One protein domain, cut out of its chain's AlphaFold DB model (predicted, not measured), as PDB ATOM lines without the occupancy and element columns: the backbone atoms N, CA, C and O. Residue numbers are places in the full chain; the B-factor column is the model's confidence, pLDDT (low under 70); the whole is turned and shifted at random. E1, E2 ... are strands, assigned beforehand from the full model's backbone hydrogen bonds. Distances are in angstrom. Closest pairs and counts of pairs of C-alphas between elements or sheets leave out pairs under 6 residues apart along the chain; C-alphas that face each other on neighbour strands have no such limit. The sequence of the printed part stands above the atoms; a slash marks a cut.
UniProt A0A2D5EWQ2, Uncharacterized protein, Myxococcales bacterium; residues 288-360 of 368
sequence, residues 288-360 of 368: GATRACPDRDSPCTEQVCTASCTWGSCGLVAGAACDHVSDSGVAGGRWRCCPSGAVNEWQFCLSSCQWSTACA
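AT A GLANCE: This is residues 288 to 360 of the 368 residues of an uncharacterized protein of Myxococcales bacterium (UniProt A0A2D5EWQ2). Little regular structure is present: two small lobes lie end to end, one with hairpin E1 and E2, the other with hairpin E3 and E4, both largely loop. Residues 305 to 334 link them, first folding back beside E2. The printed part has 73 residues, no named helix and four strands, E1 to E4 along the chain, in two antiparallel two-stranded sheets; its class is all strand, with 14 residues in named elements. It is loose, radius of gyration of the C-alphas 14.2 A, and elongated, spanning 45 by 24 by 17 A.

HOW THE PARTS SIT: E1, residues 290 to 292, and E2, residues 301 to 304, form an antiparallel hairpin at 142 degrees; N 303 and O 291 are 2.9 A apart, within hydrogen-bond range. Residues 301 to 302 of E2 also pair antiparallel with residues 315 to 316. E3, residues 335 to 337, and E4, residues 345 to 348, form an antiparallel hairpin at 147 degrees, N 347 and O 336 being 2.8 A apart. E1 and E2 are apart from E3 and E4.

IN THESE COORDINATES: E1 starts at C-alpha 290 (165.235, 94.295, 186.676); E2 is 9.8 A long. E4, 10.2 A, ends at C-alpha 348 (156.542, 103.490, 164.755).

THE WHOLE: The C-alphas farthest apart, of Cys 309 and Ala 342, are 45.2 A apart. The printed part has no cut. The link E2 to E3 is long; its residues 326 to 333 have pLDDT under 70.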
ATOM      1  N   GLY A 288     171.638  94.396 189.503       86.50
ATOM      2  CA  GLY A 288     171.326  93.645 188.284       86.50
ATOM      3  C   GLY A 288     169.905  93.077 188.207       86.50
ATOM      4  O   GLY A 288     169.496  92.670 187.123       86.50
ATOM      5  N   ALA A 289     169.125  93.082 189.295       90.06
ATOM      6  CA  ALA A 289     167.694  92.806 189.205       90.06
ATOM      7  C   ALA A 289     167.024  93.839 188.296       90.06
ATOM      8  O   ALA A 289     167.423  95.009 188.283       90.06
ATOM      9  N   THR A 290     166.000  93.418 187.561       93.12
ATOM     10  CA  THR A 290     165.235  94.295 186.676       93.12
ATOM     11  C   THR A 290     163.786  94.413 187.136       93.12
ATOM     12  O   THR A 290     163.257  93.528 187.813       93.12
ATOM     13  N   ARG A 291     163.147  95.540 186.817       93.25
ATOM     14  CA  ARG A 291     161.703  95.742 187.000       93.25
ATOM     15  C   ARG A 291     161.130  96.640 185.909       93.25
ATOM     16  O   ARG A 291     161.860  97.419 185.294       93.25
ATOM     17  N   ALA A 292     159.810  96.583 185.744       91.12
ATOM     18  CA  ALA A 292     159.079  97.525 184.906       91.12
ATOM     19  C   ALA A 292     159.233  98.968 185.417       91.12
ATOM     20  O   ALA A 292     159.348  99.223 186.618       91.12
ATOM     21  N   CYS A 293     159.226  99.914 184.486       89.38
ATOM     22  CA  CYS A 293     159.286 101.337 184.784       89.38
ATOM     23  C   CYS A 293     157.975 101.833 185.422       89.38
ATOM     24  O   CYS A 293     156.946 101.752 184.761       89.38
ATOM     25  N   PRO A 294     157.984 102.380 186.657       84.19
ATOM     26  CA  PRO A 294     156.750 102.729 187.377       84.19
ATOM     27  C   PRO A 294     155.841 103.724 186.643       84.19
ATOM     28  O   PRO A 294     154.625 103.622 186.739       84.19
ATOM     29  N   ASP A 295     156.438 104.645 185.881       81.44
ATOM     30  CA  ASP A 295     155.733 105.714 185.161       81.44
ATOM     31  C   ASP A 295     155.688 105.481 183.638       81.44
ATOM     32  O   ASP A 295     155.493 106.422 182.866       81.44
ATOM     33  N   ARG A 296     155.949 104.249 183.172       78.31
ATOM     34  CA  ARG A 296     155.866 103.893 181.747       78.31
ATOM     35  C   ARG A 296     155.198 102.539 181.555       78.31
ATOM     36  O   ARG A 296     155.802 101.513 181.857       78.31
ATOM     37  N   ASP A 297     154.021 102.534 180.934       81.75
ATOM     38  CA  ASP A 297     153.426 101.316 180.384       81.75
ATOM     39  C   ASP A 297     154.107 100.959 179.054       81.75
ATOM     40  O   ASP A 297     153.625 101.247 177.956       81.75
ATOM     41  N   SER A 298     155.328 100.436 179.159       84.38
ATOM     42  CA  SER A 298     156.128 100.012 178.014       84.38
ATOM     43  C   SER A 298     156.860  98.717 178.346       84.38
ATOM     44  O   SER A 298     157.739  98.723 179.214       84.38
ATOM     45  N   PRO A 299     156.591  97.612 177.621       86.94
ATOM     46  CA  PRO A 299     157.348  96.370 177.776       86.94
ATOM     47  C   PRO A 299     158.788  96.499 177.252       86.94
ATOM     48  O   PRO A 299     159.586  95.576 177.388       86.94
ATOM     49  N   CYS A 300     159.121  97.633 176.632       90.50
ATOM     50  CA  CYS A 300     160.406  97.891 176.000       90.50
ATOM     51  C   CYS A 300     161.376  98.660 176.891       90.50
ATOM     52  O   CYS A 300     162.507  98.921 176.471       90.50
ATOM     53  N   THR A 301     160.953  99.041 178.097       91.12
ATOM     54  CA  THR A 301     161.810  99.729 179.061       91.12
ATOM     55  C   THR A 301     161.833  99.028 180.406       91.12
ATOM     56  O   THR A 301     160.802  98.573 180.890       91.12
ATOM     57  N   GLU A 302     163.005  99.001 181.033       94.38
ATOM     58  CA  GLU A 302     163.192  98.473 182.380       94.38
ATOM     59  C   GLU A 302     164.103  99.385 183.205       94.38
ATOM     60  O   GLU A 302     164.911 100.157 182.677       94.38
ATOM     61  N   GLN A 303     163.967  99.295 184.525       94.69
ATOM     62  CA  GLN A 303     164.991  99.766 185.447       94.69
ATOM     63  C   GLN A 303     165.877  98.590 185.823       94.69
ATOM     64  O   GLN A 303     165.376  97.536 186.213       94.69
ATOM     65  N   VAL A 304     167.188  98.799 185.767       93.19
ATOM     66  CA  VAL A 304     168.173  97.859 186.302       93.19
ATOM     67  C   VAL A 304     168.640  98.395 187.648       93.19
ATOM     68  O   VAL A 304     169.003  99.568 187.772       93.19
ATOM     69  N   CYS A 305     168.610  97.552 188.673       91.69
ATOM     70  CA  CYS A 305     169.141  97.896 189.978       91.69
ATOM     71  C   CYS A 305     170.651  98.140 189.877       91.69
ATOM     72  O   CYS A 305     171.402  97.287 189.397       91.69
ATOM     73  N   THR A 306     171.101  99.312 190.313       88.06
ATOM     74  CA  THR A 306     172.509  99.708 190.225       88.06
ATOM     75  C   THR A 306     173.368  98.983 191.266       88.06
ATOM     76  O   THR A 306     172.856  98.380 192.208       88.06
ATOM     77  N   ALA A 307     174.696  99.090 191.147       82.19
ATOM     78  CA  ALA A 307     175.626  98.613 192.179       82.19
ATOM     79  C   ALA A 307     175.437  99.320 193.537       82.19
ATOM     80  O   ALA A 307     175.863  98.796 194.560       82.19
ATOM     81  N   SER A 308     174.774 100.481 193.554       82.19
ATOM     82  CA  SER A 308     174.374 101.205 194.766       82.19
ATOM     83  C   SER A 308     173.009 100.764 195.308       82.19
ATOM     84  O   SER A 308     172.485 101.393 196.223       82.19
ATOM     85  N   CYS A 309     172.424  99.704 194.743       84.69
ATOM     86  CA  CYS A 309     171.222  99.026 195.237       84.69
ATOM     87  C   CYS A 309     169.989  99.937 195.307       84.69
ATOM     88  O   CYS A 309     169.112  99.806 196.161       84.69
ATOM     89  N   THR A 310     169.957 100.861 194.349       87.69
ATOM     90  CA  THR A 310     168.842 101.727 193.988       87.69
ATOM     91  C   THR A 310     168.469 101.446 192.541       87.69
ATOM     92  O   THR A 310     169.326 101.103 191.713       87.69
ATOM     93  N   TRP A 311     167.187 101.580 192.223       90.62
ATOM     94  CA  TRP A 311     166.716 101.420 190.857       90.62
ATOM     95  C   TRP A 311     167.273 102.529 189.966       90.62
ATOM     96  O   TRP A 311     167.086 103.712 190.244       90.62
ATOM     97  N   GLY A 312     167.975 102.141 188.898       91.56
ATOM     98  CA  GLY A 312     168.490 103.085 187.915       91.56
ATOM     99  C   GLY A 312     167.375 103.783 187.130       91.56
ATOM    100  O   GLY A 312     166.190 103.468 187.246       91.56
ATOM    101  N   SER A 313     167.760 104.728 186.274       92.38
ATOM    102  CA  SER A 313     166.830 105.333 185.319       92.38
ATOM    103  C   SER A 313     166.264 104.289 184.352       92.38
ATOM    104  O   SER A 313     166.959 103.346 183.979       92.38
ATOM    105  N   CYS A 314     165.038 104.509 183.882       91.62
ATOM    106  CA  CYS A 314     164.418 103.698 182.836       91.62
ATOM    107  C   CYS A 314     165.228 103.714 181.536       91.62
ATOM    108  O   CYS A 314     165.340 104.758 180.887       91.62
ATOM    109  N   GLY A 315     165.762 102.553 181.162       90.25
ATOM    110  CA  GLY A 315     166.468 102.310 179.906       90.25
ATOM    111  C   GLY A 315     165.689 101.357 179.002       90.25
ATOM    112  O   GLY A 315     164.689 100.785 179.423       90.25
ATOM    113  N   LEU A 316     166.138 101.197 177.754       91.25
ATOM    114  CA  LEU A 316     165.612 100.158 176.863       91.25
ATOM    115  C   LEU A 316     166.034  98.775 177.370       91.25
ATOM    116  O   LEU A 316     167.191  98.601 177.758       91.25
ATOM    117  N   VAL A 317     165.125  97.800 177.315       92.06
ATOM    118  CA  VAL A 317     165.467  96.390 177.565       92.06
ATOM    119  C   VAL A 317     166.515  95.919 176.552       92.06
ATOM    120  O   VAL A 317     166.563  96.399 175.414       92.06
ATOM    121  N   ALA A 318     167.370  94.971 176.938       91.81
ATOM    122  CA  ALA A 318     168.412  94.461 176.049       91.81
ATOM    123  C   ALA A 318     167.821  93.947 174.717       91.81
ATOM    124  O   ALA A 318     166.969  93.062 174.695       91.81
ATOM    125  N   GLY A 319     168.282  94.512 173.596       91.69
ATOM    126  CA  GLY A 319     167.811  94.169 172.248       91.69
ATOM    127  C   GLY A 319     166.634  95.005 171.727       91.69
ATOM    128  O   GLY A 319     166.333  94.925 170.535       91.69
ATOM    129  N   ALA A 320     166.001  95.846 172.550       91.94
ATOM    130  CA  ALA A 320     165.017  96.811 172.069       91.94
ATOM    131  C   ALA A 320     165.691  97.935 171.268       91.94
ATOM    132  O   ALA A 320     166.687  98.522 171.691       91.94
ATOM    133  N   ALA A 321     165.122  98.264 170.110       91.31
ATOM    134  CA  ALA A 321     165.551  99.389 169.282       91.31
ATOM    135  C   ALA A 321     164.756 100.674 169.574       91.31
ATOM    136  O   ALA A 321     165.131 101.753 169.099       91.31
ATOM    137  N   CYS A 322     163.639 100.561 170.298       88.06
ATOM    138  CA  CYS A 322     162.726 101.657 170.598       88.06
ATOM    139  C   CYS A 322     161.841 101.359 171.817       88.06
ATOM    140  O   CYS A 322     161.724 100.217 172.248       88.06
ATOM    141  N   ASP A 323     161.219 102.408 172.357       86.50
ATOM    142  CA  ASP A 323     160.331 102.365 173.525       86.50
ATOM    143  C   ASP A 323     158.863 102.483 173.063       86.50
ATOM    144  O   ASP A 323     158.450 103.536 172.568       86.50
ATOM    145  N   HIS A 324     158.111 101.379 173.157       81.88
ATOM    146  CA  HIS A 324     156.703 101.282 172.762       81.88
ATOM    147  C   HIS A 324     155.791 101.638 173.940       81.88
ATOM    148  O   HIS A 324     155.595 100.822 174.833       81.88
ATOM    149  N   VAL A 325     155.180 102.822 173.907       73.75
ATOM    150  CA  VAL A 325     154.222 103.270 174.932       73.75
ATOM    151  C   VAL A 325     152.793 103.000 174.448       73.75
ATOM    152  O   VAL A 325     152.427 103.487 173.375       73.75
ATOM    153  N   SER A 326     152.008 102.215 175.199       65.19
ATOM    154  CA  SER A 326     150.642 101.784 174.824       65.19
ATOM    155  C   SER A 326     149.528 102.787 175.150       65.19
ATOM    156  O   SER A 326     148.465 102.732 174.531       65.19
ATOM    157  N   ASP A 327     149.749 103.705 176.092       55.28
ATOM    158  CA  ASP A 327     148.652 104.384 176.804       55.28
ATOM    159  C   ASP A 327     147.847 105.434 176.015       55.28
ATOM    160  O   ASP A 327     146.827 105.915 176.502       55.28
ATOM    161  N   SER A 328     148.234 105.793 174.788       54.12
ATOM    162  CA  SER A 328     147.479 106.775 173.987       54.12
ATOM    163  C   SER A 328     146.591 106.169 172.897       54.12
ATOM    164  O   SER A 328     145.979 106.913 172.131       54.12
ATOM    165  N   GLY A 329     146.502 104.837 172.786       49.88
ATOM    166  CA  GLY A 329     145.685 104.191 171.747       49.88
ATOM    167  C   GLY A 329     146.187 104.424 170.312       49.88
ATOM    168  O   GLY A 329     145.543 103.994 169.357       49.88
ATOM    169  N   VAL A 330     147.354 105.053 170.149       51.72
ATOM    170  CA  VAL A 330     148.135 105.052 168.912       51.72
ATOM    171  C   VAL A 330     149.327 104.142 169.168       51.72
ATOM    172  O   VAL A 330     150.179 104.457 169.997       51.72
ATOM    173  N   ALA A 331     149.382 102.994 168.492       46.66
ATOM    174  CA  ALA A 331     150.568 102.148 168.527       46.66
ATOM    175  C   ALA A 331     151.810 103.000 168.195       46.66
ATOM    176  O   ALA A 331     151.852 103.651 167.151       46.66
ATOM    177  N   GLY A 332     152.801 103.017 169.091       52.69
ATOM    178  CA  GLY A 332     154.048 103.747 168.880       52.69
ATOM    179  C   GLY A 332     153.997 105.237 169.223       52.69
ATOM    180  O   GLY A 332     154.374 106.064 168.398       52.69
ATOM    181  N   GLY A 333     153.668 105.587 170.475       61.03
ATOM    182  CA  GLY A 333     153.858 106.952 171.003       61.03
ATOM    183  C   GLY A 333     155.285 107.516 170.837       61.03
ATOM    184  O   GLY A 333     155.502 108.713 171.004       61.03
ATOM    185  N   ARG A 334     156.257 106.670 170.458       73.25
ATOM    186  CA  ARG A 334     157.521 107.081 169.847       73.25
ATOM    187  C   ARG A 334     157.577 106.687 168.377       73.25
ATOM    188  O   ARG A 334     157.440 105.515 168.015       73.25
ATOM    189  N   TRP A 335     157.903 107.674 167.561       83.56
ATOM    190  CA  TRP A 335     158.122 107.557 166.129       83.56
ATOM    191  C   TRP A 335     159.492 108.126 165.760       83.56
ATOM    192  O   TRP A 335     160.062 108.948 166.483       83.56
ATOM    193  N   ARG A 336     160.023 107.704 164.616       85.81
ATOM    194  CA  ARG A 336     161.209 108.312 164.003       85.81
ATOM    195  C   ARG A 336     161.008 108.491 162.508       85.81
ATOM    196  O   ARG A 336     160.215 107.772 161.904       85.81
ATOM    197  N   CYS A 337     161.766 109.405 161.925       86.38
ATOM    198  CA  CYS A 337     161.800 109.596 160.484       86.38
ATOM    199  C   CYS A 337     162.305 108.352 159.768       86.38
ATOM    200  O   CYS A 337     163.191 107.641 160.257       86.38
ATOM    201  N   CYS A 338     161.739 108.102 158.595       86.38
ATOM    202  CA  CYS A 338     162.179 107.002 157.768       86.38
ATOM    203  C   CYS A 338     163.623 107.193 157.282       86.38
ATOM    204  O   CYS A 338     163.973 108.271 156.794       86.38
ATOM    205  N   PRO A 339     164.470 106.145 157.345       83.25
ATOM    206  CA  PRO A 339     165.851 106.221 156.863       83.25
ATOM    207  C   PRO A 339     165.981 106.546 155.366       83.25
ATOM    208  O   PRO A 339     167.060 106.917 154.920       83.25
ATOM    209  N   SER A 340     164.898 106.404 154.591       81.88
ATOM    210  CA  SER A 340     164.824 106.712 153.156       81.88
ATOM    211  C   SER A 340     165.015 108.199 152.827       81.88
ATOM    212  O   SER A 340     165.213 108.532 151.662       81.88
ATOM    213  N   GLY A 341     164.955 109.093 153.823       76.19
ATOM    214  CA  GLY A 341     165.073 110.543 153.631       76.19
ATOM    215  C   GLY A 341     163.782 111.218 153.150       76.19
ATOM    216  O   GLY A 341     163.796 112.401 152.812       76.19
ATOM    217  N   ALA A 342     162.660 110.496 153.117       80.38
ATOM    218  CA  ALA A 342     161.361 111.073 152.797       80.38
ATOM    219  C   ALA A 342     160.854 111.931 153.972       80.38
ATOM    220  O   ALA A 342     160.649 111.440 155.079       80.38
ATOM    221  N   VAL A 343     160.620 113.222 153.718       77.50
ATOM    222  CA  VAL A 343     160.292 114.234 154.747       77.50
ATOM    223  C   VAL A 343     158.930 114.053 155.436       77.50
ATOM    224  O   VAL A 343     158.659 114.735 156.420       77.50
ATOM    225  N   ASN A 344     158.095 113.128 154.949       83.00
ATOM    226  CA  ASN A 344     156.724 112.892 155.421       83.00
ATOM    227  C   ASN A 344     156.453 111.410 155.753       83.00
ATOM    228  O   ASN A 344     155.307 110.962 155.704       83.00
ATOM    229  N   GLU A 345     157.492 110.626 156.049       85.88
ATOM    230  CA  GLU A 345     157.374 109.196 156.346       85.88
ATOM    231  C   GLU A 345     157.951 108.843 157.723       85.88
ATOM    232  O   GLU A 345     159.066 109.245 158.066       85.88
ATOM    233  N   TRP A 346     157.204 108.048 158.496       85.88
ATOM    234  CA  TRP A 346     157.558 107.681 159.869       85.88
ATOM    235  C   TRP A 346     157.575 106.168 160.081       85.88
ATOM    236  O   TRP A 346     156.781 105.426 159.497       85.88
ATOM    237  N   GLN A 347     158.468 105.727 160.965       88.25
ATOM    238  CA  GLN A 347     158.443 104.401 161.573       88.25
ATOM    239  C   GLN A 347     157.932 104.514 163.004       88.25
ATOM    240  O   GLN A 347     158.361 105.396 163.753       88.25
ATOM    241  N   PHE A 348     157.064 103.588 163.395       87.06
ATOM    242  CA  PHE A 348     156.542 103.490 164.755       87.06
ATOM    243  C   PHE A 348     157.289 102.407 165.513       87.06
ATOM    244  O   PHE A 348     157.700 101.401 164.928       87.06
ATOM    245  N   CYS A 349     157.466 102.596 166.818       88.62
ATOM    246  CA  CYS A 349     157.887 101.482 167.648       88.62
ATOM    247  C   CYS A 349     156.757 100.450 167.707       88.62
ATOM    248  O   CYS A 349     155.612 100.823 167.946       88.62
ATOM    249  N   LEU A 350     157.065  99.178 167.464       87.69
ATOM    250  CA  LEU A 350     156.133  98.057 167.582       87.69
ATOM    251  C   LEU A 350     156.169  97.483 169.003       87.69
ATOM    252  O   LEU A 350     157.147  97.671 169.722       87.69
ATOM    253  N   SER A 351     155.151  96.712 169.392       86.56
ATOM    254  CA  SER A 351     155.125  96.003 170.686       86.56
ATOM    255  C   SER A 351     156.263  94.984 170.850       86.56
ATOM    256  O   SER A 351     156.579  94.586 171.964       86.56
ATOM    257  N   SER A 352     156.922  94.602 169.751       89.56
ATOM    258  CA  SER A 352     158.173  93.832 169.736       89.56
ATOM    259  C   SER A 352     159.423  94.660 170.070       89.56
ATOM    260  O   SER A 352     160.540  94.151 169.971       89.56
ATOM    261  N   CYS A 353     159.263  95.939 170.418       91.81
ATOM    262  CA  CYS A 353     160.341  96.882 170.714       91.81
ATOM    263  C   CYS A 353     161.293  97.139 169.541       91.81
ATOM    264  O   CYS A 353     162.434  97.566 169.728       91.81
ATOM    265  N   GLN A 354     160.824  96.879 168.321       93.25
ATOM    266  CA  GLN A 354     161.528  97.163 167.078       93.25
ATOM    267  C   GLN A 354     160.794  98.243 166.295       93.25
ATOM    268  O   GLN A 354     159.571  98.366 166.371       93.25
ATOM    269  N   TRP A 355     161.538  99.012 165.508       90.25
ATOM    270  CA  TRP A 355     160.935  99.945 164.566       90.25
ATOM    271  C   TRP A 355     160.180  99.184 163.479       90.25
ATOM    272  O   TRP A 355     160.661  98.162 162.983       90.25
ATOM    273  N   SER A 356     159.015  99.693 163.080       88.75
ATOM    274  CA  SER A 356     158.293  99.170 161.926       88.75
ATOM    275  C   SER A 356     159.192  99.186 160.690       88.75
ATOM    276  O   SER A 356     159.893 100.160 160.422       88.75
ATOM    277  N   THR A 357     159.182  98.103 159.917       87.69
ATOM    278  CA  THR A 357     159.943  98.026 158.661       87.69
ATOM    279  C   THR A 357     159.313  98.888 157.571       87.69
ATOM    280  O   THR A 357     160.027  99.454 156.747       87.69
ATOM    281  N   ALA A 358     157.986  99.021 157.594       86.50
ATOM    282  CA  ALA A 358     157.246  99.897 156.703       86.50
ATOM    283  C   ALA A 358     157.244 101.341 157.214       86.50
ATOM    284  O   ALA A 358     157.054 101.605 158.407       86.50
ATOM    285  N   CYS A 359     157.418 102.249 156.262       86.38
ATOM    286  CA  CYS A 359     157.218 103.676 156.414       86.38
ATOM    287  C   CYS A 359     155.746 104.008 156.194       86.38
ATOM    288  O   CYS A 359     155.171 103.634 155.171       86.38
ATOM    289  N   ALA A 360     155.134 104.694 157.153       83.94
ATOM    290  CA  ALA A 360     153.789 105.220 156.992       83.94
ATOM    291  C   ALA A 360     153.869 106.689 156.572       83.94
ATOM    292  O   ALA A 360     154.534 107.491 157.234       83.94
TER     293      ALA A 360